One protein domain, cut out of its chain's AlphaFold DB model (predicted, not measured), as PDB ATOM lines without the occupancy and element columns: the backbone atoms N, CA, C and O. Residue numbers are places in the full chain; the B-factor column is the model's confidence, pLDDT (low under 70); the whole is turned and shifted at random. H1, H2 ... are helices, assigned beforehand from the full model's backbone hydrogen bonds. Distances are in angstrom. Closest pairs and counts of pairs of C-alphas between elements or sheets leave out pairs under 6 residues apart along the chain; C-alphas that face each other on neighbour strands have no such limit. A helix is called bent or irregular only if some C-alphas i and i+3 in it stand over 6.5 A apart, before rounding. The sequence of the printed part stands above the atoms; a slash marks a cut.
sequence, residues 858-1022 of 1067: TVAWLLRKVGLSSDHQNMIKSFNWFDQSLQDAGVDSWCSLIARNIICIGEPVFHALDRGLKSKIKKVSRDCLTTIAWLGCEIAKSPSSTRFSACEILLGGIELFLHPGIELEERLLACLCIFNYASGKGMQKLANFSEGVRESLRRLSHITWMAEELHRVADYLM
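Overview. This is residues 858 to 1022 of the 1067 residues of the protein "putative E3 ubiquitin-protein ligase LIN isoform X2" of Momordica charantia (UniProt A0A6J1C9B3). Four helices, H5, H6, H7 and H8, make a somewhat splayed up-and-down bundle, with H8 and H6 nearest the middle of the domain. The hairpin of H10 and H11, together with H9, covers the side of the bundle made by H7 and H8, while H1 packs on H6 and H8, H4 crosses one end of H6, and the short H2 and H3 lie far out beyond H1. The printed part has 165 residues with eleven named helices, H1 to H11 in order along the chain, and no named strand; its class is all helix. It is compact, with a radius of gyration of the C-alphas of 15.2 A, and rounded, spanning 40 by 35 by 31 A.

Along the chain. The longest helix by residues is H7, residues 944 to 962, 25.0 A from first to last C-alpha; its C-alpha 944 is at (-0.014, -48.050, 37.794). H7 has a kink of 57 degrees near residue 956 and is irregular, with C-alphas 953 and 956 at 7.6 A, and its line is a rough one. Before it come H5, residues 907 to 917, 15.2 A, and H6, residues 922 to 939, 24.8 A; after it comes H8, residues 968 to 981, 19.9 A. Earlier still are H1, residues 858 to 866, beginning at C-alpha 858 (-24.664, -41.960, 30.754), H2, residues 870 to 874, H3, residues 884 to 887, and H4, residues 890 to 903, 20.2 A. H9, residues 984 to 992, is neither bent nor irregular, but only just: C-alphas 985 and 988 are 6.2 A apart. H10 is residues 995 to 1004, and H11, residues 1009 to 1021, 18.4 A, ends at C-alpha 1021 (-1.911, -35.345, 53.995).

Arrangement. H6 and H7 are the hubs, touching five helices each. H5 to H8 form a bundle, up and down, each running against the one before it. H7 and H8 are a hairpin and touch at a shallow tilt of 22 degrees, closest at the C-alphas of Leu 962 and Arg 971, 4.6 A. H7 touches H5 at 3 degrees, the same way, closest at the C-alphas of Asp 914 and Leu 954, 5.8 A. H6 and H7, also a hairpin, only just touch, with 3 pairs of C-alphas within 8 A, the closest being Ile 939 and Arg 947, 5.8 A. H6 touches H8, closest at the C-alphas of Ala 933 and Cys 977, 4.8 A. With residues 934 to 939 alone H6 touches H4, about perpendicular at 86 degrees, closest at the C-alphas of Ala 899 and Leu 935, 5.4 A. H1 touches H8 at a steep tilt of 65 degrees, closest at the C-alphas of Val 866 and Leu 976, 6.6 A. H10 and H11 are a hairpin, closest at the C-alphas of Leu 1001 and Ala 1011, 5.2 A. H11 touches H9, closest at the C-alphas of Ala 991 and Leu 1021, 5.6 A. H2 and H3 touch no helix, but H3 is near H1. Every O i to N i+4 pair is within hydrogen-bond range in H2, H4, H8, H10 and H11; the figures are 4 of 5 in H1, 6 of 7 in H5, 12 of 14 in H6, 10 of 15 in H7 and 0 of 5 in H9, where 6 of 6 O i to N i+3 pairs are, and H3 is too short for an i+4 pair.

Size, cuts and confidence. The two C-alphas farthest apart are those of Gln 884 and Met 1022, 43.9 A. The printed part has no cut. No link is long; that from H2 to H3 is short, with 9 residues, and the others are tight. The mean pLDDT of the printed part is 87.6, and residues 985, 986 and 1022 are under 70.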
ATOM      1  N   THR A 858     -26.018 -41.643  30.264       94.19
ATOM      2  CA  THR A 858     -24.664 -41.960  30.754       94.19
ATOM      3  C   THR A 858     -24.306 -41.211  32.045       94.19
ATOM      4  O   THR A 858     -23.696 -41.803  32.933       94.19
ATOM      5  N   VAL A 859     -24.733 -39.950  32.196       94.56
ATOM      6  CA  VAL A 859     -24.530 -39.172  33.434       94.56
ATOM      7  C   VAL A 859     -25.291 -39.805  34.603       94.56
ATOM      8  O   VAL A 859     -24.680 -40.117  35.621       94.56
ATOM      9  N   ALA A 860     -26.585 -40.093  34.443       92.69
ATOM     10  CA  ALA A 860     -27.395 -40.760  35.464       92.69
ATOM     11  C   ALA A 860     -26.801 -42.117  35.892       92.69
ATOM     12  O   ALA A 860     -26.663 -42.389  37.086       92.69
ATOM     13  N   TRP A 861     -26.370 -42.952  34.936       92.56
ATOM     14  CA  TRP A 861     -25.709 -44.234  35.219       92.56
ATOM     15  C   TRP A 861     -24.387 -44.069  35.996       92.56
ATOM     16  O   TRP A 861     -24.129 -44.842  36.922       92.56
ATOM     17  N   LEU A 862     -23.579 -43.045  35.692       93.69
ATOM     18  CA  LEU A 862     -22.381 -42.715  36.476       93.69
ATOM     19  C   LEU A 862     -22.737 -42.258  37.895       93.69
ATOM     20  O   LEU A 862     -22.142 -42.734  38.860       93.69
ATOM     21  N   LEU A 863     -23.740 -41.390  38.043       92.19
ATOM     22  CA  LEU A 863     -24.184 -40.875  39.339       92.19
ATOM     23  C   LEU A 863     -24.793 -41.970  40.235       92.19
ATOM     24  O   LEU A 863     -24.585 -41.938  41.449       92.19
ATOM     25  N   ARG A 864     -25.412 -43.021  39.672       88.25
ATOM     26  CA  ARG A 864     -25.788 -44.224  40.449       88.25
ATOM     27  C   ARG A 864     -24.576 -44.885  41.126       88.25
ATOM     28  O   ARG A 864     -24.718 -45.400  42.232       88.25
ATOM     29  N   LYS A 865     -23.377 -44.837  40.525       86.12
ATOM     30  CA  LYS A 865     -22.133 -45.368  41.130       86.12
ATOM     31  C   LYS A 865     -21.585 -44.493  42.257       86.12
ATOM     32  O   LYS A 865     -20.846 -44.993  43.100       86.12
ATOM     33  N   VAL A 866     -21.956 -43.213  42.295       86.75
ATOM     34  CA  VAL A 866     -21.551 -42.250  43.337       86.75
ATOM     35  C   VAL A 866     -22.257 -42.525  44.677       86.75
ATOM     36  O   VAL A 866     -21.785 -42.081  45.724       86.75
ATOM     37  N   GLY A 867     -23.327 -43.332  44.680       79.94
ATOM     38  CA  GLY A 867     -23.974 -43.829  45.901       79.94
ATOM     39  C   GLY A 867     -24.911 -42.824  46.577       79.94
ATOM     40  O   GLY A 867     -24.981 -42.792  47.802       79.94
ATOM     41  N   LEU A 868     -25.600 -41.999  45.783       81.75
ATOM     42  CA  LEU A 868     -26.573 -41.001  46.245       81.75
ATOM     43  C   LEU A 868     -27.791 -41.661  46.922       81.75
ATOM     44  O   LEU A 868     -28.315 -42.648  46.401       81.75
ATOM     45  N   SER A 869     -28.295 -41.087  48.023       77.25
ATOM     46  CA  SER A 869     -29.611 -41.470  48.575       77.25
ATOM     47  C   SER A 869     -30.759 -41.029  47.654       77.25
ATOM     48  O   SER A 869     -30.554 -40.240  46.731       77.25
ATOM     49  N   SER A 870     -31.975 -41.517  47.920       74.31
ATOM     50  CA  SER A 870     -33.224 -41.073  47.274       74.31
ATOM     51  C   SER A 870     -33.362 -39.551  47.240       74.31
ATOM     52  O   SER A 870     -33.729 -38.952  46.234       74.31
ATOM     53  N   ASP A 871     -33.017 -38.925  48.351       72.69
ATOM     54  CA  ASP A 871     -33.296 -37.522  48.641       72.69
ATOM     55  C   ASP A 871     -32.316 -36.637  47.856       72.69
ATOM     56  O   ASP A 871     -32.715 -35.672  47.208       72.69
ATOM     57  N   HIS A 872     -31.052 -37.067  47.774       76.94
ATOM     58  CA  HIS A 872     -30.040 -36.467  46.904       76.94
ATOM     59  C   HIS A 872     -30.289 -36.718  45.402       76.94
ATOM     60  O   HIS A 872     -29.839 -35.928  44.574       76.94
ATOM     61  N   GLN A 873     -31.005 -37.785  45.027       79.44
ATOM     62  CA  GLN A 873     -31.444 -38.002  43.639       79.44
ATOM     63  C   GLN A 873     -32.573 -37.028  43.256       79.44
ATOM     64  O   GLN A 873     -32.556 -36.492  42.151       79.44
ATOM     65  N   ASN A 874     -33.487 -36.704  44.178       76.06
ATOM     66  CA  ASN A 874     -34.579 -35.742  43.949       76.06
ATOM     67  C   ASN A 874     -34.098 -34.293  43.708       76.06
ATOM     68  O   ASN A 874     -34.804 -33.508  43.068       76.06
ATOM     69  N   MET A 875     -32.888 -33.943  44.165       75.69
ATOM     70  CA  MET A 875     -32.208 -32.681  43.815       75.69
ATOM     71  C   MET A 875     -31.891 -32.596  42.306       75.69
ATOM     72  O   MET A 875     -31.788 -31.509  41.737       75.69
ATOM     73  N   ILE A 876     -31.733 -33.746  41.642       81.88
ATOM     74  CA  ILE A 876     -31.297 -33.881  40.249       81.88
ATOM     75  C   ILE A 876     -32.515 -34.230  39.383       81.88
ATOM     76  O   ILE A 876     -32.840 -35.393  39.146       81.88
ATOM     77  N   LYS A 877     -33.203 -33.180  38.921       77.44
ATOM     78  CA  LYS A 877     -34.488 -33.247  38.191       77.44
ATOM     79  C   LYS A 877     -34.340 -33.441  36.671       77.44
ATOM     80  O   LYS A 877     -35.320 -33.357  35.941       77.44
ATOM     81  N   SER A 878     -33.118 -33.672  36.199       82.06
ATOM     82  CA  SER A 878     -32.734 -33.861  34.793       82.06
ATOM     83  C   SER A 878     -32.939 -35.286  34.268       82.06
ATOM     84  O   SER A 878     -32.903 -35.489  33.058       82.06
ATOM     85  N   PHE A 879     -33.161 -36.269  35.149       84.88
ATOM     86  CA  PHE A 879     -33.300 -37.683  34.786       84.88
ATOM     87  C   PHE A 879     -34.481 -38.342  35.500       84.88
ATOM     88  O   PHE A 879     -34.727 -38.097  36.682       84.88
ATOM     89  N   ASN A 880     -35.162 -39.266  34.818       87.50
ATOM     90  CA  ASN A 880     -36.112 -40.164  35.463       87.50
ATOM     91  C   ASN A 880     -35.363 -41.334  36.124       87.50
ATOM     92  O   ASN A 880     -35.109 -42.358  35.494       87.50
ATOM     93  N   TRP A 881     -35.035 -41.199  37.411       86.25
ATOM     94  CA  TRP A 881     -34.328 -42.224  38.194       86.25
ATOM     95  C   TRP A 881     -35.037 -43.591  38.261       86.25
ATOM     96  O   TRP A 881     -34.391 -44.598  38.559       86.25
ATOM     97  N   PHE A 882     -36.339 -43.646  37.958       86.31
ATOM     98  CA  PHE A 882     -37.142 -44.871  37.949       86.31
ATOM     99  C   PHE A 882     -37.241 -45.543  36.567       86.31
ATOM    100  O   PHE A 882     -37.812 -46.629  36.470       86.31
ATOM    101  N   ASP A 883     -36.680 -44.948  35.508       89.12
ATOM    102  CA  ASP A 883     -36.684 -45.530  34.162       89.12
ATOM    103  C   ASP A 883     -35.922 -46.872  34.134       89.12
ATOM    104  O   ASP A 883     -34.770 -46.989  34.566       89.12
ATOM    105  N   GLN A 884     -36.566 -47.906  33.586       88.75
ATOM    106  CA  GLN A 884     -36.001 -49.247  33.435       88.75
ATOM    107  C   GLN A 884     -34.716 -49.256  32.580       88.75
ATOM    108  O   GLN A 884     -33.846 -50.104  32.783       88.75
ATOM    109  N   SER A 885     -34.543 -48.275  31.691       89.00
ATOM    110  CA  SER A 885     -33.350 -48.047  30.862       89.00
ATOM    111  C   SER A 885     -32.079 -47.796  31.689       89.00
ATOM    112  O   SER A 885     -30.975 -48.110  31.238       89.00
ATOM    113  N   LEU A 886     -32.213 -47.287  32.925       87.81
ATOM    114  CA  LEU A 886     -31.109 -47.131  33.888       87.81
ATOM    115  C   LEU A 886     -30.726 -48.437  34.600       87.81
ATOM    116  O   LEU A 886     -29.737 -48.462  35.335       87.81
ATOM    117  N   GLN A 887     -31.511 -49.504  34.423       85.56
ATOM    118  CA  GLN A 887     -31.335 -50.817  35.055       85.56
ATOM    119  C   GLN A 887     -30.908 -51.904  34.046       85.56
ATOM    120  O   GLN A 887     -30.873 -53.085  34.386       85.56
ATOM    121  N   ASP A 888     -30.565 -51.512  32.815       86.19
ATOM    122  CA  ASP A 888     -30.120 -52.409  31.748       86.19
ATOM    123  C   ASP A 888     -28.790 -53.107  32.112       86.19
ATOM    124  O   ASP A 888     -27.722 -52.492  32.193       86.19
ATOM    125  N   ALA A 889     -28.854 -54.426  32.317       83.25
ATOM    126  CA  ALA A 889     -27.721 -55.253  32.735       83.25
ATOM    127  C   ALA A 889     -26.589 -55.356  31.689       83.25
ATOM    128  O   ALA A 889     -25.477 -55.771  32.024       83.25
ATOM    129  N   GLY A 890     -26.837 -54.970  30.434       82.94
ATOM    130  CA  GLY A 890     -25.820 -54.912  29.383       82.94
ATOM    131  C   GLY A 890     -24.855 -53.730  29.526       82.94
ATOM    132  O   GLY A 890     -23.775 -53.755  28.936       82.94
ATOM    133  N   VAL A 891     -25.205 -52.701  30.309       90.25
ATOM    134  CA  VAL A 891     -24.439 -51.445  30.373       90.25
ATOM    135  C   VAL A 891     -23.061 -51.639  31.001       90.25
ATOM    136  O   VAL A 891     -22.069 -51.224  30.411       90.25
ATOM    137  N   ASP A 892     -22.956 -52.281  32.167       89.81
ATOM    138  CA  ASP A 892     -21.693 -52.340  32.918       89.81
ATOM    139  C   ASP A 892     -20.593 -53.159  32.227       89.81
ATOM    140  O   ASP A 892     -19.420 -52.765  32.227       89.81
ATOM    141  N   SER A 893     -20.957 -54.276  31.593       90.56
ATOM    142  CA  SER A 893     -20.016 -55.114  30.841       90.56
ATOM    143  C   SER A 893     -19.531 -54.406  29.571       90.56
ATOM    144  O   SER A 893     -18.324 -54.359  29.314       90.56
ATOM    145  N   TRP A 894     -20.446 -53.775  28.832       92.38
ATOM    146  CA  TRP A 894     -20.156 -52.989  27.633       92.38
ATOM    147  C   TRP A 894     -19.303 -51.747  27.934       92.38
ATOM    148  O   TRP A 894     -18.272 -51.530  27.292       92.38
ATOM    149  N   CYS A 895     -19.665 -50.983  28.972       92.62
ATOM    150  CA  CYS A 895     -18.900 -49.837  29.469       92.62
ATOM    151  C   CYS A 895     -17.457 -50.218  29.793       92.62
ATOM    152  O   CYS A 895     -16.533 -49.518  29.380       92.62
ATOM    153  N   SER A 896     -17.269 -51.323  30.521       92.06
ATOM    154  CA  SER A 896     -15.945 -51.821  30.910       92.06
ATOM    155  C   SER A 896     -15.126 -52.255  29.689       92.06
ATOM    156  O   SER A 896     -13.920 -52.020  29.627       92.06
ATOM    157  N   LEU A 897     -15.776 -52.872  28.697       91.44
ATOM    158  CA  LEU A 897     -15.124 -53.364  27.488       91.44
ATOM    159  C   LEU A 897     -14.661 -52.223  26.569       91.44
ATOM    160  O   LEU A 897     -13.489 -52.209  26.182       91.44
ATOM    161  N   ILE A 898     -15.520 -51.246  26.246       92.62
ATOM    162  CA  ILE A 898     -15.098 -50.096  25.425       92.62
ATOM    163  C   ILE A 898     -14.049 -49.264  26.168       92.62
ATOM    164  O   ILE A 898     -13.034 -48.914  25.563       92.62
ATOM    165  N   ALA A 899     -14.231 -48.996  27.468       94.25
ATOM    166  CA  ALA A 899     -13.276 -48.196  28.236       94.25
ATOM    167  C   ALA A 899     -11.859 -48.781  28.156       94.25
ATOM    168  O   ALA A 899     -10.921 -48.044  27.870       94.25
ATOM    169  N   ARG A 900     -11.696 -50.106  28.292       91.25
ATOM    170  CA  ARG A 900     -10.396 -50.780  28.101       91.25
ATOM    171  C   ARG A 900      -9.814 -50.562  26.706       91.25
ATOM    172  O   ARG A 900      -8.645 -50.207  26.603       91.25
ATOM    173  N   ASN A 901     -10.614 -50.735  25.649       89.25
ATOM    174  CA  ASN A 901     -10.153 -50.532  24.269       89.25
ATOM    175  C   ASN A 901      -9.665 -49.085  24.041       89.25
ATOM    176  O   ASN A 901      -8.660 -48.893  23.363       89.25
ATOM    177  N   ILE A 902     -10.319 -48.085  24.646       93.38
ATOM    178  CA  ILE A 902      -9.885 -46.680  24.587       93.38
ATOM    179  C   ILE A 902      -8.626 -46.447  25.443       93.38
ATOM    180  O   ILE A 902      -7.653 -45.883  24.954       93.38
ATOM    181  N   ILE A 903      -8.599 -46.910  26.699       92.56
ATOM    182  CA  ILE A 903      -7.464 -46.729  27.629       92.56
ATOM    183  C   ILE A 903      -6.166 -47.340  27.072       92.56
ATOM    184  O   ILE A 903      -5.090 -46.788  27.296       92.56
ATOM    185  N   CYS A 904      -6.252 -48.435  26.308       88.75
ATOM    186  CA  CYS A 904      -5.102 -49.063  25.648       88.75
ATOM    187  C   CYS A 904      -4.381 -48.171  24.618       88.75
ATOM    188  O   CYS A 904      -3.227 -48.459  24.312       88.75
ATOM    189  N   ILE A 905      -5.004 -47.094  24.122       90.12
ATOM    190  CA  ILE A 905      -4.370 -46.100  23.232       90.12
ATOM    191  C   ILE A 905      -3.416 -45.173  24.023       90.12
ATOM    192  O   ILE A 905      -2.474 -44.610  23.471       90.12
ATOM    193  N   GLY A 906      -3.615 -45.042  25.340       89.94
ATOM    194  CA  GLY A 906      -2.718 -44.312  26.238       89.94
ATOM    195  C   GLY A 906      -2.847 -42.784  26.187       89.94
ATOM    196  O   GLY A 906      -3.930 -42.223  26.021       89.94
ATOM    197  N   GLU A 907      -1.722 -42.094  26.379       93.12
ATOM    198  CA  GLU A 907      -1.648 -40.645  26.638       93.12
ATOM    199  C   GLU A 907      -2.312 -39.717  25.594       93.12
ATOM    200  O   GLU A 907      -2.871 -38.696  26.012       93.12
ATOM    201  N   PRO A 908      -2.375 -40.039  24.279       93.94
ATOM    202  CA  PRO A 908      -3.139 -39.248  23.310       93.94
ATOM    203  C   PRO A 908      -4.618 -39.065  23.681       93.94
ATOM    204  O   PRO A 908      -5.181 -38.001  23.422       93.94
ATOM    205  N   VAL A 909      -5.232 -40.059  24.339       95.50
ATOM    206  CA  VAL A 909      -6.611 -39.977  24.851       95.50
ATOM    207  C   VAL A 909      -6.715 -38.879  25.905       95.50
ATOM    208  O   VAL A 909      -7.573 -38.001  25.817       95.50
ATOM    209  N   PHE A 910      -5.816 -38.898  26.889       95.38
ATOM    210  CA  PHE A 910      -5.846 -37.975  28.022       95.38
ATOM    211  C   PHE A 910      -5.555 -36.538  27.567       95.38
ATOM    212  O   PHE A 910      -6.268 -35.620  27.959       95.38
ATOM    213  N   HIS A 911      -4.604 -36.333  26.650       96.12
ATOM    214  CA  HIS A 911      -4.327 -35.013  26.070       96.12
ATOM    215  C   HIS A 911      -5.422 -34.488  25.126       96.12
ATOM    216  O   HIS A 911      -5.499 -33.280  24.886       96.12
ATOM    217  N   ALA A 912      -6.249 -35.349  24.531       96.12
ATOM    218  CA  ALA A 912      -7.423 -34.911  23.776       96.12
ATOM    219  C   ALA A 912      -8.575 -34.519  24.717       96.12
ATOM    220  O   ALA A 912      -9.175 -33.459  24.537       96.12
ATOM    221  N   LEU A 913      -8.829 -35.324  25.755       96.81
ATOM    222  CA  LEU A 913      -9.872 -35.061  26.748       96.81
ATOM    223  C   LEU A 913      -9.569 -33.838  27.625       96.81
ATOM    224  O   LEU A 913     -10.483 -33.067  27.885       96.81
ATOM    225  N   ASP A 914      -8.310 -33.597  28.003       96.31
ATOM    226  CA  ASP A 914      -7.888 -32.380  28.715       96.31
ATOM    227  C   ASP A 914      -8.191 -31.102  27.909       96.31
ATOM    228  O   ASP A 914      -8.746 -30.136  28.434       96.31
ATOM    229  N   ARG A 915      -7.904 -31.112  26.599       94.62
ATOM    230  CA  ARG A 915      -8.235 -29.995  25.697       94.62
ATOM    231  C   ARG A 915      -9.741 -29.817  25.517       94.62
ATOM    232  O   ARG A 915     -10.212 -28.686  25.524       94.62
ATOM    233  N   GLY A 916     -10.497 -30.909  25.405       94.94
ATOM    234  CA  GLY A 916     -11.960 -30.858  25.364       94.94
ATOM    235  C   GLY A 916     -12.572 -30.303  26.655       94.94
ATOM    236  O   GLY A 916     -13.448 -29.444  26.606       94.94
ATOM    237  N   LEU A 917     -12.054 -30.716  27.812       94.88
ATOM    238  CA  LEU A 917     -12.471 -30.241  29.132       94.88
ATOM    239  C   LEU A 917     -12.131 -28.754  29.367       94.88
ATOM    240  O   LEU A 917     -12.850 -28.070  30.091       94.88
ATOM    241  N   LYS A 918     -11.100 -28.231  28.691       93.50
ATOM    242  CA  LYS A 918     -10.740 -26.799  28.646       93.50
ATOM    243  C   LYS A 918     -11.448 -26.007  27.529       93.50
ATOM    244  O   LYS A 918     -11.161 -24.821  27.362       93.50
ATOM    245  N   SER A 919     -12.358 -26.622  26.763       93.00
ATOM    246  CA  SER A 919     -13.087 -25.936  25.686       93.00
ATOM    247  C   SER A 919     -14.002 -24.832  26.223       93.00
ATOM    248  O   SER A 919     -14.655 -24.971  27.255       93.00
ATOM    249  N   LYS A 920     -14.115 -23.747  25.451       90.19
ATOM    250  CA  LYS A 920     -15.003 -22.603  25.722       90.19
ATOM    251  C   LYS A 920     -16.493 -22.957  25.590       90.19
ATOM    252  O   LYS A 920     -17.352 -22.184  26.004       90.19
ATOM    253  N   ILE A 921     -16.816 -24.107  24.993       92.94
ATOM    254  CA  ILE A 921     -18.187 -24.588  24.798       92.94
ATOM    255  C   ILE A 921     -18.567 -25.478  25.989       92.94
ATOM    256  O   ILE A 921     -18.128 -26.627  26.041       92.94
ATOM    257  N   LYS A 922     -19.435 -25.001  26.902       92.25
ATOM    258  CA  LYS A 922     -19.843 -25.760  28.111       92.25
ATOM    259  C   LYS A 922     -20.301 -27.194  27.796       92.25
ATOM    260  O   LYS A 922     -19.977 -28.119  28.533       92.25
ATOM    261  N   LYS A 923     -21.015 -27.412  26.681       93.75
ATOM    262  CA  LYS A 923     -21.406 -28.771  26.263       93.75
ATOM    263  C   LYS A 923     -20.185 -29.666  26.009       93.75
ATOM    264  O   LYS A 923     -20.151 -30.777  26.517       93.75
ATOM    265  N   VAL A 924     -19.175 -29.185  25.277       96.12
ATOM    266  CA  VAL A 924     -17.946 -29.953  25.015       96.12
ATOM    267  C   VAL A 924     -17.234 -30.273  26.325       96.12
ATOM    268  O   VAL A 924     -16.874 -31.429  26.535       96.12
ATOM    269  N   SER A 925     -17.067 -29.297  27.220       95.38
ATOM    270  CA  SER A 925     -16.328 -29.514  28.467       95.38
ATOM    271  C   SER A 925     -17.039 -30.492  29.413       95.38
ATOM    272  O   SER A 925     -16.397 -31.398  29.946       95.38
ATOM    273  N   ARG A 926     -18.370 -30.390  29.540       95.44
ATOM    274  CA  ARG A 926     -19.221 -31.314  30.311       95.44
ATOM    275  C   ARG A 926     -19.257 -32.726  29.720       95.44
ATOM    276  O   ARG A 926     -19.127 -33.712  30.448       95.44
ATOM    277  N   ASP A 927     -19.414 -32.849  28.406       97.06
ATOM    278  CA  ASP A 927     -19.445 -34.151  27.738       97.06
ATOM    279  C   ASP A 927     -18.033 -34.807  27.811       97.06
ATOM    280  O   ASP A 927     -17.899 -36.013  28.042       97.06
ATOM    281  N   CYS A 928     -16.946 -34.021  27.773       97.38
ATOM    282  CA  CYS A 928     -15.589 -34.514  28.056       97.38
ATOM    283  C   CYS A 928     -15.407 -34.950  29.521       97.38
ATOM    284  O   CYS A 928     -14.871 -36.033  29.751       97.38
ATOM    285  N   LEU A 929     -15.903 -34.187  30.506       97.69
ATOM    286  CA  LEU A 929     -15.922 -34.595  31.920       97.69
ATOM    287  C   LEU A 929     -16.672 -35.922  32.116       97.69
ATOM    288  O   LEU A 929     -16.188 -36.807  32.818       97.69
ATOM    289  N   THR A 930     -17.811 -36.094  31.440       97.56
ATOM    290  CA  THR A 930     -18.599 -37.341  31.446       97.56
ATOM    291  C   THR A 930     -17.793 -38.516  30.883       97.56
ATOM    292  O   THR A 930     -17.781 -39.603  31.461       97.56
ATOM    293  N   THR A 931     -17.050 -38.286  29.794       97.69
ATOM    294  CA  THR A 931     -16.146 -39.290  29.202       97.69
ATOM    295  C   THR A 931     -15.034 -39.686  30.183       97.69
ATOM    296  O   THR A 931     -14.776 -40.871  30.381       97.69
ATOM    297  N   ILE A 932     -14.402 -38.705  30.834       97.12
ATOM    298  CA  ILE A 932     -13.346 -38.912  31.838       97.12
ATOM    299  C   ILE A 932     -13.888 -39.708  33.036       97.12
ATOM    300  O   ILE A 932     -13.277 -40.696  33.436       97.12
ATOM    301  N   ALA A 933     -15.061 -39.349  33.565       96.62
ATOM    302  CA  ALA A 933     -15.693 -40.045  34.688       96.62
ATOM    303  C   ALA A 933     -15.932 -41.535  34.395       96.62
ATOM    304  O   ALA A 933     -15.619 -42.389  35.228       96.62
ATOM    305  N   TRP A 934     -16.411 -41.854  33.189       96.38
ATOM    306  CA  TRP A 934     -16.597 -43.230  32.727       96.38
ATOM    307  C   TRP A 934     -15.279 -43.996  32.549       96.38
ATOM    308  O   TRP A 934     -15.155 -45.108  33.071       96.38
ATOM    309  N   LEU A 935     -14.273 -43.422  31.876       95.88
ATOM    310  CA  LEU A 935     -12.964 -44.077  31.727       95.88
ATOM    311  C   LEU A 935     -12.277 -44.295  33.089       95.88
ATOM    312  O   LEU A 935     -11.621 -45.320  33.297       95.88
ATOM    313  N   GLY A 936     -12.501 -43.392  34.051       93.81
ATOM    314  CA  GLY A 936     -12.061 -43.511  35.442       93.81
ATOM    315  C   GLY A 936     -12.404 -44.857  36.085       93.81
ATOM    316  O   GLY A 936     -11.545 -45.464  36.731       93.81
ATOM    317  N   CYS A 937     -13.613 -45.375  35.844       91.88
ATOM    318  CA  CYS A 937     -14.088 -46.639  36.413       91.88
ATOM    319  C   CYS A 937     -13.242 -47.870  36.016       91.88
ATOM    320  O   CYS A 937     -13.216 -48.849  36.765       91.88
ATOM    321  N   GLU A 938     -12.527 -47.832  34.885       92.75
ATOM    322  CA  GLU A 938     -11.546 -48.861  34.498       92.75
ATOM    323  C   GLU A 938     -10.089 -48.424  34.741       92.75
ATOM    324  O   GLU A 938      -9.229 -49.269  34.996       92.75
ATOM    325  N   ILE A 939      -9.782 -47.122  34.755       90.88
ATOM    326  CA  ILE A 939      -8.440 -46.604  35.092       90.88
ATOM    327  C   ILE A 939      -8.041 -46.957  36.537       90.88
ATOM    328  O   ILE A 939      -6.898 -47.356  36.777       90.88
ATOM    329  N   ALA A 940      -8.991 -46.960  37.478       86.81
ATOM    330  CA  ALA A 940      -8.783 -47.450  38.849       86.81
ATOM    331  C   ALA A 940      -8.386 -48.947  38.925       86.81
ATOM    332  O   ALA A 940      -7.782 -49.388  39.907       86.81
ATOM    333  N   LYS A 941      -8.682 -49.729  37.877       87.06
ATOM    334  CA  LYS A 941      -8.343 -51.160  37.728       87.06
ATOM    335  C   LYS A 941      -7.109 -51.387  36.836       87.06
ATOM    336  O   LYS A 941      -6.566 -52.486  36.805       87.06
ATOM    337  N   SER A 942      -6.665 -50.351  36.124       83.81
ATOM    338  CA  SER A 942      -5.589 -50.393  35.125       83.81
ATOM    339  C   SER A 942      -4.183 -50.318  35.753       83.81
ATOM    340  O   SER A 942      -4.062 -49.941  36.927       83.81
ATOM    341  N   PRO A 943      -3.107 -50.647  35.000       82.62
ATOM    342  CA  PRO A 943      -1.727 -50.578  35.480       82.62
ATOM    343  C   PRO A 943      -1.336 -49.214  36.061       82.62
ATOM    344  O   PRO A 943      -1.823 -48.162  35.640       82.62
ATOM    345  N   SER A 944      -0.416 -49.235  37.026       80.94
ATOM    346  CA  SER A 944      -0.014 -48.050  37.794       80.94
ATOM    347  C   SER A 944       0.665 -46.962  36.957       80.94
ATOM    348  O   SER A 944       0.542 -45.794  37.309       80.94
ATOM    349  N   SER A 945       1.324 -47.314  35.849       84.31
ATOM    350  CA  SER A 945       1.887 -46.359  34.884       84.31
ATOM    351  C   SER A 945       0.792 -45.580  34.153       84.31
ATOM    352  O   SER A 945       0.724 -44.364  34.287       84.31
ATOM    353  N   THR A 946      -0.114 -46.275  33.455       86.44
ATOM    354  CA  THR A 946      -1.234 -45.662  32.722       86.44
ATOM    355  C   THR A 946      -2.098 -44.798  33.636       86.44
ATOM    356  O   THR A 946      -2.468 -43.689  33.264       86.44
ATOM    357  N   ARG A 947      -2.377 -45.277  34.855       86.19
ATOM    358  CA  ARG A 947      -3.125 -44.522  35.868       86.19
ATOM    359  C   ARG A 947      -2.394 -43.258  36.314       86.19
ATOM    360  O   ARG A 947      -3.034 -42.221  36.458       86.19
ATOM    361  N   PHE A 948      -1.076 -43.336  36.513       85.81
ATOM    362  CA  PHE A 948      -0.269 -42.174  36.870       85.81
ATOM    363  C   PHE A 948      -0.291 -41.132  35.749       85.81
ATOM    364  O   PHE A 948      -0.744 -40.027  36.008       85.81
ATOM    365  N   SER A 949       0.046 -41.485  34.501       88.69
ATOM    366  CA  SER A 949      -0.027 -40.551  33.361       88.69
ATOM    367  C   SER A 949      -1.417 -39.927  33.185       88.69
ATOM    368  O   SER A 949      -1.541 -38.728  32.942       88.69
ATOM    369  N   ALA A 950      -2.483 -40.714  33.355       91.50
ATOM    370  CA  ALA A 950      -3.851 -40.212  33.269       91.50
ATOM    371  C   ALA A 950      -4.168 -39.187  34.378       91.50
ATOM    372  O   ALA A 950      -4.822 -38.180  34.118       91.50
ATOM    373  N   CYS A 951      -3.679 -39.424  35.599       90.25
ATOM    374  CA  CYS A 951      -3.789 -38.498  36.725       90.25
ATOM    375  C   CYS A 951      -2.929 -37.236  36.517       90.25
ATOM    376  O   CYS A 951      -3.418 -36.127  36.719       90.25
ATOM    377  N   GLU A 952      -1.691 -37.383  36.027       89.50
ATOM    378  CA  GLU A 952      -0.792 -36.265  35.703       89.50
ATOM    379  C   GLU A 952      -1.421 -35.271  34.721       89.50
ATOM    380  O   GLU A 952      -1.291 -34.064  34.915       89.50
ATOM    381  N   ILE A 953      -2.100 -35.781  33.688       93.06
ATOM    382  CA  ILE A 953      -2.647 -34.972  32.593       93.06
ATOM    383  C   ILE A 953      -4.005 -34.352  32.951       93.06
ATOM    384  O   ILE A 953      -4.248 -33.199  32.601       93.06
ATOM    385  N   LEU A 954      -4.899 -35.094  33.617       94.38
ATOM    386  CA  LEU A 954      -6.313 -34.703  33.736       94.38
ATOM    387  C   LEU A 954      -6.690 -34.041  35.072       94.38
ATOM    388  O   LEU A 954      -7.645 -33.262  35.095       94.38
ATOM    389  N   LEU A 955      -5.986 -34.328  36.178       90.81
ATOM    390  CA  LEU A 955      -6.451 -33.976  37.533       90.81
ATOM    391  C   LEU A 955      -6.707 -32.469  37.706       90.81
ATOM    392  O   LEU A 955      -7.819 -32.081  38.061       90.81
ATOM    393  N   GLY A 956      -5.736 -31.629  37.337       87.94
ATOM    394  CA  GLY A 956      -5.841 -30.168  37.464       87.94
ATOM    395  C   GLY A 956      -6.891 -29.515  36.554       87.94
ATOM    396  O   GLY A 956      -7.260 -28.365  36.776       87.94
ATOM    397  N   GLY A 957      -7.393 -30.227  35.539       90.06
ATOM    398  CA  GLY A 957      -8.581 -29.811  34.793       90.06
ATOM    399  C   GLY A 957      -9.868 -30.177  35.537       90.06
ATOM    400  O   GLY A 957     -10.752 -29.339  35.703       90.06
ATOM    401  N   ILE A 958      -9.955 -31.419  36.025       94.31
ATOM    402  CA  ILE A 958     -11.113 -31.949  36.764       94.31
ATOM    403  C   ILE A 958     -11.399 -31.128  38.035       94.31
ATOM    404  O   ILE A 958     -12.562 -30.866  38.337       94.31
ATOM    405  N   GLU A 959     -10.362 -30.691  38.757       90.81
ATOM    406  CA  GLU A 959     -10.475 -29.886  39.988       90.81
ATOM    407  C   GLU A 959     -11.371 -28.643  39.831       90.81
ATOM    408  O   GLU A 959     -12.117 -28.301  40.752       90.81
ATOM    409  N   LEU A 960     -11.365 -28.006  38.653       89.50
ATOM    410  CA  LEU A 960     -12.165 -26.811  38.356       89.50
ATOM    411  C   LEU A 960     -13.679 -27.070  38.463       89.50
ATOM    412  O   LEU A 960     -14.438 -26.178  38.841       89.50
ATOM    413  N   PHE A 961     -14.117 -28.299  38.180       93.50
ATOM    414  CA  PHE A 961     -15.528 -28.689  38.173       93.50
ATOM    415  C   PHE A 961     -16.089 -29.006  39.563       93.50
ATOM    416  O   PHE A 961     -17.293 -29.190  39.687       93.50
ATOM    417  N   LEU A 962     -15.273 -29.029  40.625       89.81
ATOM    418  CA  LEU A 962     -15.773 -29.167  42.002       89.81
ATOM    419  C   LEU A 962     -16.402 -27.876  42.559       89.81
ATOM    420  O   LEU A 962     -17.153 -27.943  43.542       89.81
ATOM    421  N   HIS A 963     -16.090 -26.723  41.957       84.19
ATOM    422  CA  HIS A 963     -16.424 -25.394  42.469       84.19
ATOM    423  C   HIS A 963     -17.933 -25.235  42.770       84.19
ATOM    424  O   HIS A 963     -18.750 -25.616  41.933       84.19
ATOM    425  N   PRO A 964     -18.356 -24.639  43.908       76.25
ATOM    426  CA  PRO A 964     -19.767 -24.623  44.315       76.25
ATOM    427  C   PRO A 964     -20.748 -23.939  43.350       76.25
ATOM    428  O   PRO A 964     -21.939 -24.208  43.437       76.25
ATOM    429  N   GLY A 965     -20.262 -23.080  42.446       76.38
ATOM    430  CA  GLY A 965     -21.066 -22.443  41.390       76.38
ATOM    431  C   GLY A 965     -21.284 -23.290  40.124       76.38
ATOM    432  O   GLY A 965     -21.837 -22.774  39.156       76.38
ATOM    433  N   ILE A 966     -20.816 -24.540  40.103       85.44
ATOM    434  CA  ILE A 966     -21.044 -25.525  39.035       85.44
ATOM    435  C   ILE A 966     -22.257 -26.407  39.395       85.44
ATOM    436  O   ILE A 966     -22.580 -26.591  40.569       85.44
ATOM    437  N   GLU A 967     -22.947 -26.953  38.390       87.25
ATOM    438  CA  GLU A 967     -24.106 -27.840  38.577       87.25
ATOM    439  C   GLU A 967     -23.754 -29.093  39.401       87.25
ATOM    440  O   GLU A 967     -22.656 -29.642  39.296       87.25
ATOM    441  N   LEU A 968     -24.692 -29.556  40.239       87.19
ATOM    442  CA  LEU A 968     -24.447 -30.646  41.195       87.19
ATOM    443  C   LEU A 968     -24.000 -31.944  40.501       87.19
ATOM    444  O   LEU A 968     -23.089 -32.609  40.987       87.19
ATOM    445  N   GLU A 969     -24.583 -32.265  39.345       91.44
ATOM    446  CA  GLU A 969     -24.185 -33.399  38.504       91.44
ATOM    447  C   GLU A 969     -22.708 -33.322  38.096       91.44
ATOM    448  O   GLU A 969     -21.947 -34.258  38.334       91.44
ATOM    449  N   GLU A 970     -22.282 -32.187  37.531       93.69
ATOM    450  CA  GLU A 970     -20.901 -31.946  37.097       93.69
ATOM    451  C   GLU A 970     -19.924 -32.022  38.286       93.69
ATOM    452  O   GLU A 970     -18.872 -32.657  38.186       93.69
ATOM    453  N   ARG A 971     -20.304 -31.480  39.452       94.00
ATOM    454  CA  ARG A 971     -19.511 -31.561  40.694       94.00
ATOM    455  C   ARG A 971     -19.370 -32.994  41.220       94.00
ATOM    456  O   ARG A 971     -18.295 -33.381  41.679       94.00
ATOM    457  N   LEU A 972     -20.429 -33.801  41.138       94.38
ATOM    458  CA  LEU A 972     -20.408 -35.213  41.536       94.38
ATOM    459  C   LEU A 972     -19.610 -36.077  40.546       94.38
ATOM    460  O   LEU A 972     -18.849 -36.944  40.979       94.38
ATOM    461  N   LEU A 973     -19.697 -35.801  39.239       95.88
ATOM    462  CA  LEU A 973     -18.827 -36.412  38.228       95.88
ATOM    463  C   LEU A 973     -17.352 -36.062  38.475       95.88
ATOM    464  O   LEU A 973     -16.508 -36.954  38.452       95.88
ATOM    465  N   ALA A 974     -17.028 -34.803  38.781       95.88
ATOM    466  CA  ALA A 974     -15.665 -34.386  39.114       95.88
ATOM    467  C   ALA A 974     -15.122 -35.094  40.371       95.88
ATOM    468  O   ALA A 974     -13.971 -35.537  40.391       95.88
ATOM    469  N   CYS A 975     -15.964 -35.292  41.391       94.44
ATOM    470  CA  CYS A 975     -15.616 -36.094  42.563       94.44
ATOM    471  C   CYS A 975     -15.344 -37.571  42.206       94.44
ATOM    472  O   CYS A 975     -14.348 -38.138  42.661       94.44
ATOM    473  N   LEU A 976     -16.186 -38.186  41.365       94.94
ATOM    474  CA  LEU A 976     -16.003 -39.558  40.867       94.94
ATOM    475  C   LEU A 976     -14.705 -39.700  40.054       94.94
ATOM    476  O   LEU A 976     -13.982 -40.688  40.203       94.94
ATOM    477  N   CYS A 977     -14.378 -38.709  39.223       94.56
ATOM    478  CA  CYS A 977     -13.105 -38.631  38.513       94.56
ATOM    479  C   CYS A 977     -11.926 -38.629  39.497       94.56
ATOM    480  O   CYS A 977     -11.077 -39.516  39.433       94.56
ATOM    481  N   ILE A 978     -11.883 -37.682  40.440       92.38
ATOM    482  CA  ILE A 978     -10.765 -37.553  41.390       92.38
ATOM    483  C   ILE A 978     -10.589 -38.839  42.208       92.38
ATOM    484  O   ILE A 978      -9.468 -39.335  42.318       92.38
ATOM    485  N   PHE A 979     -11.680 -39.439  42.697       91.06
ATOM    486  CA  PHE A 979     -11.645 -40.697  43.450       91.06
ATOM    487  C   PHE A 979     -10.995 -41.845  42.656       91.06
ATOM    488  O   PHE A 979     -10.124 -42.554  43.164       91.06
ATOM    489  N   ASN A 980     -11.372 -42.007  41.385       91.69
ATOM    490  CA  ASN A 980     -10.844 -43.071  40.533       91.69
ATOM    491  C   ASN A 980      -9.384 -42.827  40.106       91.69
ATOM    492  O   ASN A 980      -8.538 -43.721  40.233       91.69
ATOM    493  N   TYR A 981      -9.078 -41.624  39.609       89.25
ATOM    494  CA  TYR A 981      -7.778 -41.285  39.016       89.25
ATOM    495  C   TYR A 981      -6.674 -41.090  40.066       89.25
ATOM    496  O   TYR A 981      -5.530 -41.472  39.816       89.25
ATOM    497  N   ALA A 982      -6.994 -40.569  41.256       83.06
ATOM    498  CA  ALA A 982      -6.006 -40.405  42.322       83.06
ATOM    499  C   ALA A 982      -5.598 -41.740  42.981       83.06
ATOM    500  O   ALA A 982      -4.593 -41.795  43.680       83.06
ATOM    501  N   SER A 983      -6.326 -42.840  42.762       72.38
ATOM    502  CA  SER A 983      -6.103 -44.099  43.487       72.38
ATOM    503  C   SER A 983      -4.660 -44.650  43.389       72.38
ATOM    504  O   SER A 983      -4.083 -44.808  42.310       72.38
ATOM    505  N   GLY A 984      -4.066 -45.003  44.535       71.69
ATOM    506  CA  GLY A 984      -2.689 -45.512  44.628       71.69
ATOM    507  C   GLY A 984      -1.649 -44.389  44.716       71.69
ATOM    508  O   GLY A 984      -1.762 -43.510  45.564       71.69
ATOM    509  N   LYS A 985      -0.618 -44.398  43.856       66.12
ATOM    510  CA  LYS A 985       0.431 -43.352  43.867       66.12
ATOM    511  C   LYS A 985      -0.104 -41.943  43.569       66.12
ATOM    512  O   LYS A 985       0.480 -40.975  44.041       66.12
ATOM    513  N   GLY A 986      -1.225 -41.829  42.849       67.88
ATOM    514  CA  GLY A 986      -1.879 -40.545  42.569       67.88
ATOM    515  C   GLY A 986      -2.344 -39.794  43.824       67.88
ATOM    516  O   GLY A 986      -2.461 -38.574  43.781       67.88
ATOM    517  N   MET A 987      -2.523 -40.481  44.963       74.25
ATOM    518  CA  MET A 987      -3.006 -39.878  46.212       74.25
ATOM    519  C   MET A 987      -2.055 -38.786  46.712       74.25
ATOM    520  O   MET A 987      -2.489 -37.845  47.365       74.25
ATOM    521  N   GLN A 988      -0.768 -38.865  46.354       73.56
ATOM    522  CA  GLN A 988       0.229 -37.846  46.689       73.56
ATOM    523  C   GLN A 988      -0.087 -36.476  46.065       73.56
ATOM    524  O   GLN A 988       0.283 -35.462  46.647       73.56
ATOM    525  N   LYS A 989      -0.825 -36.411  44.944       76.00
ATOM    526  CA  LYS A 989      -1.266 -35.134  44.359       76.00
ATOM    527  C   LYS A 989      -2.450 -34.488  45.073       76.00
ATOM    528  O   LYS A 989      -2.605 -33.278  44.959       76.00
ATOM    529  N   LEU A 990      -3.210 -35.233  45.881       77.88
ATOM    530  CA  LEU A 990      -4.271 -34.656  46.722       77.88
ATOM    531  C   LEU A 990      -3.706 -33.689  47.783       77.88
ATOM    532  O   LEU A 990      -4.426 -32.814  48.252       77.88
ATOM    533  N   ALA A 991      -2.415 -33.801  48.123       75.12
ATOM    534  CA  ALA A 991      -1.719 -32.850  48.993       75.12
ATOM    535  C   ALA A 991      -1.535 -31.455  48.356       75.12
ATOM    536  O   ALA A 991      -1.353 -30.481  49.079       75.12
ATOM    537  N   ASN A 992      -1.605 -31.351  47.023       79.00
ATOM    538  CA  ASN A 992      -1.454 -30.090  46.289       79.00
ATOM    539  C   ASN A 992      -2.796 -29.369  46.055       79.00
ATOM    540  O   ASN A 992      -2.814 -28.299  45.450       79.00
ATOM    541  N   PHE A 993      -3.920 -29.948  46.496       82.06
ATOM    542  CA  PHE A 993      -5.243 -29.348  46.338       82.06
ATOM    543  C   PHE A 993      -5.370 -28.043  47.129       82.06
ATOM    544  O   PHE A 993      -5.050 -27.975  48.316       82.06
ATOM    545  N   SER A 994      -5.920 -27.015  46.480       82.50
ATOM    546  CA  SER A 994      -6.240 -25.744  47.139       82.50
ATOM    547  C   SER A 994      -7.283 -25.914  48.254       82.50
ATOM    548  O   SER A 994      -8.120 -26.821  48.213       82.50
ATOM    549  N   GLU A 995      -7.306 -24.988  49.220       79.25
ATOM    550  CA  GLU A 995      -8.330 -24.989  50.278       79.25
ATOM    551  C   GLU A 995      -9.753 -24.891  49.695       79.25
ATOM    552  O   GLU A 995     -10.681 -25.485  50.231       79.25
ATOM    553  N   GLY A 996      -9.920 -24.232  48.540       77.00
ATOM    554  CA  GLY A 996     -11.188 -24.183  47.809       77.00
ATOM    555  C   GLY A 996     -11.658 -25.543  47.287       77.00
ATOM    556  O   GLY A 996     -12.848 -25.856  47.364       77.00
ATOM    557  N   VAL A 997     -10.735 -26.379  46.809       83.06
ATOM    558  CA  VAL A 997     -11.017 -27.764  46.393       83.06
ATOM    559  C   VAL A 997     -11.326 -28.638  47.614       83.06
ATOM    560  O   VAL A 997     -12.325 -29.360  47.611       83.06
ATOM    561  N   ARG A 998     -10.539 -28.517  48.692       83.56
ATOM    562  CA  ARG A 998     -10.753 -29.223  49.971       83.56
ATOM    563  C   ARG A 998     -12.122 -28.902  50.595       83.56
ATOM    564  O   ARG A 998     -12.880 -29.814  50.914       83.56
ATOM    565  N   GLU A 999     -12.487 -27.625  50.680       82.12
ATOM    566  CA  GLU A 999     -13.802 -27.158  51.147       82.12
ATOM    567  C   GLU A 999     -14.945 -27.620  50.226       82.12
ATOM    568  O   GLU A 999     -16.027 -27.971  50.701       82.12
ATOM    569  N   SER A1000     -14.717 -27.684  48.911       86.44
ATOM    570  CA  SER A1000     -15.712 -28.202  47.961       86.44
ATOM    571  C   SER A1000     -15.971 -29.700  48.156       86.44
ATOM    572  O   SER A1000     -17.129 -30.120  48.120       86.44
ATOM    573  N   LEU A1001     -14.929 -30.492  48.440       88.06
ATOM    574  CA  LEU A1001     -15.052 -31.906  48.817       88.06
ATOM    575  C   LEU A1001     -15.760 -32.072  50.170       88.06
ATOM    576  O   LEU A1001     -16.673 -32.886  50.270       88.06
ATOM    577  N   ARG A1002     -15.444 -31.247  51.179       85.25
ATOM    578  CA  ARG A1002     -16.153 -31.240  52.474       85.25
ATOM    579  C   ARG A1002     -17.649 -30.926  52.341       85.25
ATOM    580  O   ARG A1002     -18.462 -31.458  53.088       85.25
ATOM    581  N   ARG A1003     -18.053 -30.086  51.385       84.62
ATOM    582  CA  ARG A1003     -19.485 -29.861  51.098       84.62
ATOM    583  C   ARG A1003     -20.136 -31.085  50.450       84.62
ATOM    584  O   ARG A1003     -21.277 -31.401  50.765       84.62
ATOM    585  N   LEU A1004     -19.415 -31.784  49.572       86.94
ATOM    586  CA  LEU A1004     -19.902 -32.999  48.910       86.94
ATOM    587  C   LEU A1004     -19.875 -34.246  49.814       86.94
ATOM    588  O   LEU A1004     -20.594 -35.197  49.520       86.94
ATOM    589  N   SER A1005     -19.118 -34.266  50.920       87.06
ATOM    590  CA  SER A1005     -19.005 -35.449  51.796       87.06
ATOM    591  C   SER A1005     -20.302 -35.845  52.506       87.06
ATOM    592  O   SER A1005     -20.430 -36.983  52.943       87.06
ATOM    593  N   HIS A1006     -21.274 -34.934  52.600       81.25
ATOM    594  CA  HIS A1006     -22.623 -35.247  53.085       81.25
ATOM    595  C   HIS A1006     -23.517 -35.897  52.010       81.25
ATOM    596  O   HIS A1006     -24.491 -36.558  52.354       81.25
ATOM    597  N   ILE A1007     -23.163 -35.735  50.729       82.88
ATOM    598  CA  ILE A1007     -23.913 -36.211  49.556       82.88
ATOM    599  C   ILE A1007     -23.344 -37.546  49.043       82.88
ATOM    600  O   ILE A1007     -24.088 -38.408  48.579       82.88
ATOM    601  N   THR A1008     -22.023 -37.744  49.128       88.25
ATOM    602  CA  THR A1008     -21.361 -38.997  48.732       88.25
ATOM    603  C   THR A1008     -20.164 -39.363  49.609       88.25
ATOM    604  O   THR A1008     -19.286 -38.549  49.909       88.25
ATOM    605  N   TRP A1009     -20.083 -40.655  49.932       88.88
ATOM    606  CA  TRP A1009     -18.968 -41.287  50.638       88.88
ATOM    607  C   TRP A1009     -17.615 -41.123  49.920       88.88
ATOM    608  O   TRP A1009     -16.572 -41.131  50.572       88.88
ATOM    609  N   MET A1010     -17.608 -40.942  48.590       91.00
ATOM    610  CA  MET A1010     -16.375 -40.716  47.822       91.00
ATOM    611  C   MET A1010     -15.725 -39.382  48.193       91.00
ATOM    612  O   MET A1010     -14.508 -39.306  48.352       91.00
ATOM    613  N   ALA A1011     -16.542 -38.341  48.371       89.50
ATOM    614  CA  ALA A1011     -16.083 -37.029  48.804       89.50
ATOM    615  C   ALA A1011     -15.658 -37.040  50.279       89.50
ATOM    616  O   ALA A1011     -14.690 -36.372  50.631       89.50
ATOM    617  N   GLU A1012     -16.325 -37.835  51.125       88.00
ATOM    618  CA  GLU A1012     -15.902 -38.041  52.516       88.00
ATOM    619  C   GLU A1012     -14.503 -38.668  52.598       88.00
ATOM    620  O   GLU A1012     -13.631 -38.151  53.295       88.00
ATOM    621  N   GLU A1013     -14.252 -39.743  51.848       86.88
ATOM    622  CA  GLU A1013     -12.956 -40.423  51.870       86.88
ATOM    623  C   GLU A1013     -11.845 -39.568  51.229       86.88
ATOM    624  O   GLU A1013     -10.741 -39.491  51.772       86.88
ATOM    625  N   LEU A1014     -12.132 -38.843  50.137       88.44
ATOM    626  CA  LEU A1014     -11.195 -37.868  49.560       88.44
ATOM    627  C   LEU A1014     -10.864 -36.729  50.533       88.44
ATOM    628  O   LEU A1014      -9.696 -36.363  50.666       88.44
ATOM    629  N   HIS A1015     -11.864 -36.186  51.237       85.75
ATOM    630  CA  HIS A1015     -11.657 -35.139  52.236       85.75
ATOM    631  C   HIS A1015     -10.794 -35.640  53.402       85.75
ATOM    632  O   HIS A1015      -9.830 -34.963  53.763       85.75
ATOM    633  N   ARG A1016     -11.063 -36.842  53.935       83.88
ATOM    634  CA  ARG A1016     -10.235 -37.480  54.976       83.88
ATOM    635  C   ARG A1016      -8.781 -37.655  54.535       83.88
ATOM    636  O   ARG A1016      -7.875 -37.409  55.326       83.88
ATOM    637  N   VAL A1017      -8.543 -38.071  53.289       83.00
ATOM    638  CA  VAL A1017      -7.183 -38.233  52.749       83.00
ATOM    639  C   VAL A1017      -6.486 -36.880  52.586       83.00
ATOM    640  O   VAL A1017      -5.325 -36.756  52.970       83.00
ATOM    641  N   ALA A1018      -7.178 -35.851  52.092       80.12
ATOM    642  CA  ALA A1018      -6.618 -34.505  51.974       80.12
ATOM    643  C   ALA A1018      -6.295 -33.874  53.346       80.12
ATOM    644  O   ALA A1018      -5.261 -33.225  53.491       80.12
ATOM    645  N   ASP A1019      -7.131 -34.100  54.367       76.19
ATOM    646  CA  ASP A1019      -6.871 -33.672  55.751       76.19
ATOM    647  C   ASP A1019      -5.743 -34.480  56.420       76.19
ATOM    648  O   ASP A1019      -4.981 -33.925  57.209       76.19
ATOM    649  N   TYR A1020      -5.589 -35.769  56.096       79.50
ATOM    650  CA  TYR A1020      -4.478 -36.594  56.591       79.50
ATOM    651  C   TYR A1020      -3.127 -36.208  55.967       79.50
ATOM    652  O   TYR A1020      -2.096 -36.287  56.632       79.50
ATOM    653  N   LEU A1021      -3.119 -35.792  54.695       72.12
ATOM    654  CA  LEU A1021      -1.911 -35.345  53.995       72.12
ATOM    655  C   LEU A1021      -1.485 -33.923  54.394       72.12
ATOM    656  O   LEU A1021      -0.288 -33.644  54.418       72.12
ATOM    657  N   MET A1022      -2.436 -33.044  54.733       65.44
ATOM    658  CA  MET A1022      -2.178 -31.674  55.206       65.44
ATOM    659  C   MET A1022      -2.899 -31.370  56.538       65.44
ATOM    660  O   MET A1022      -3.816 -30.543  56.583       65.44
TER     661      MET A1022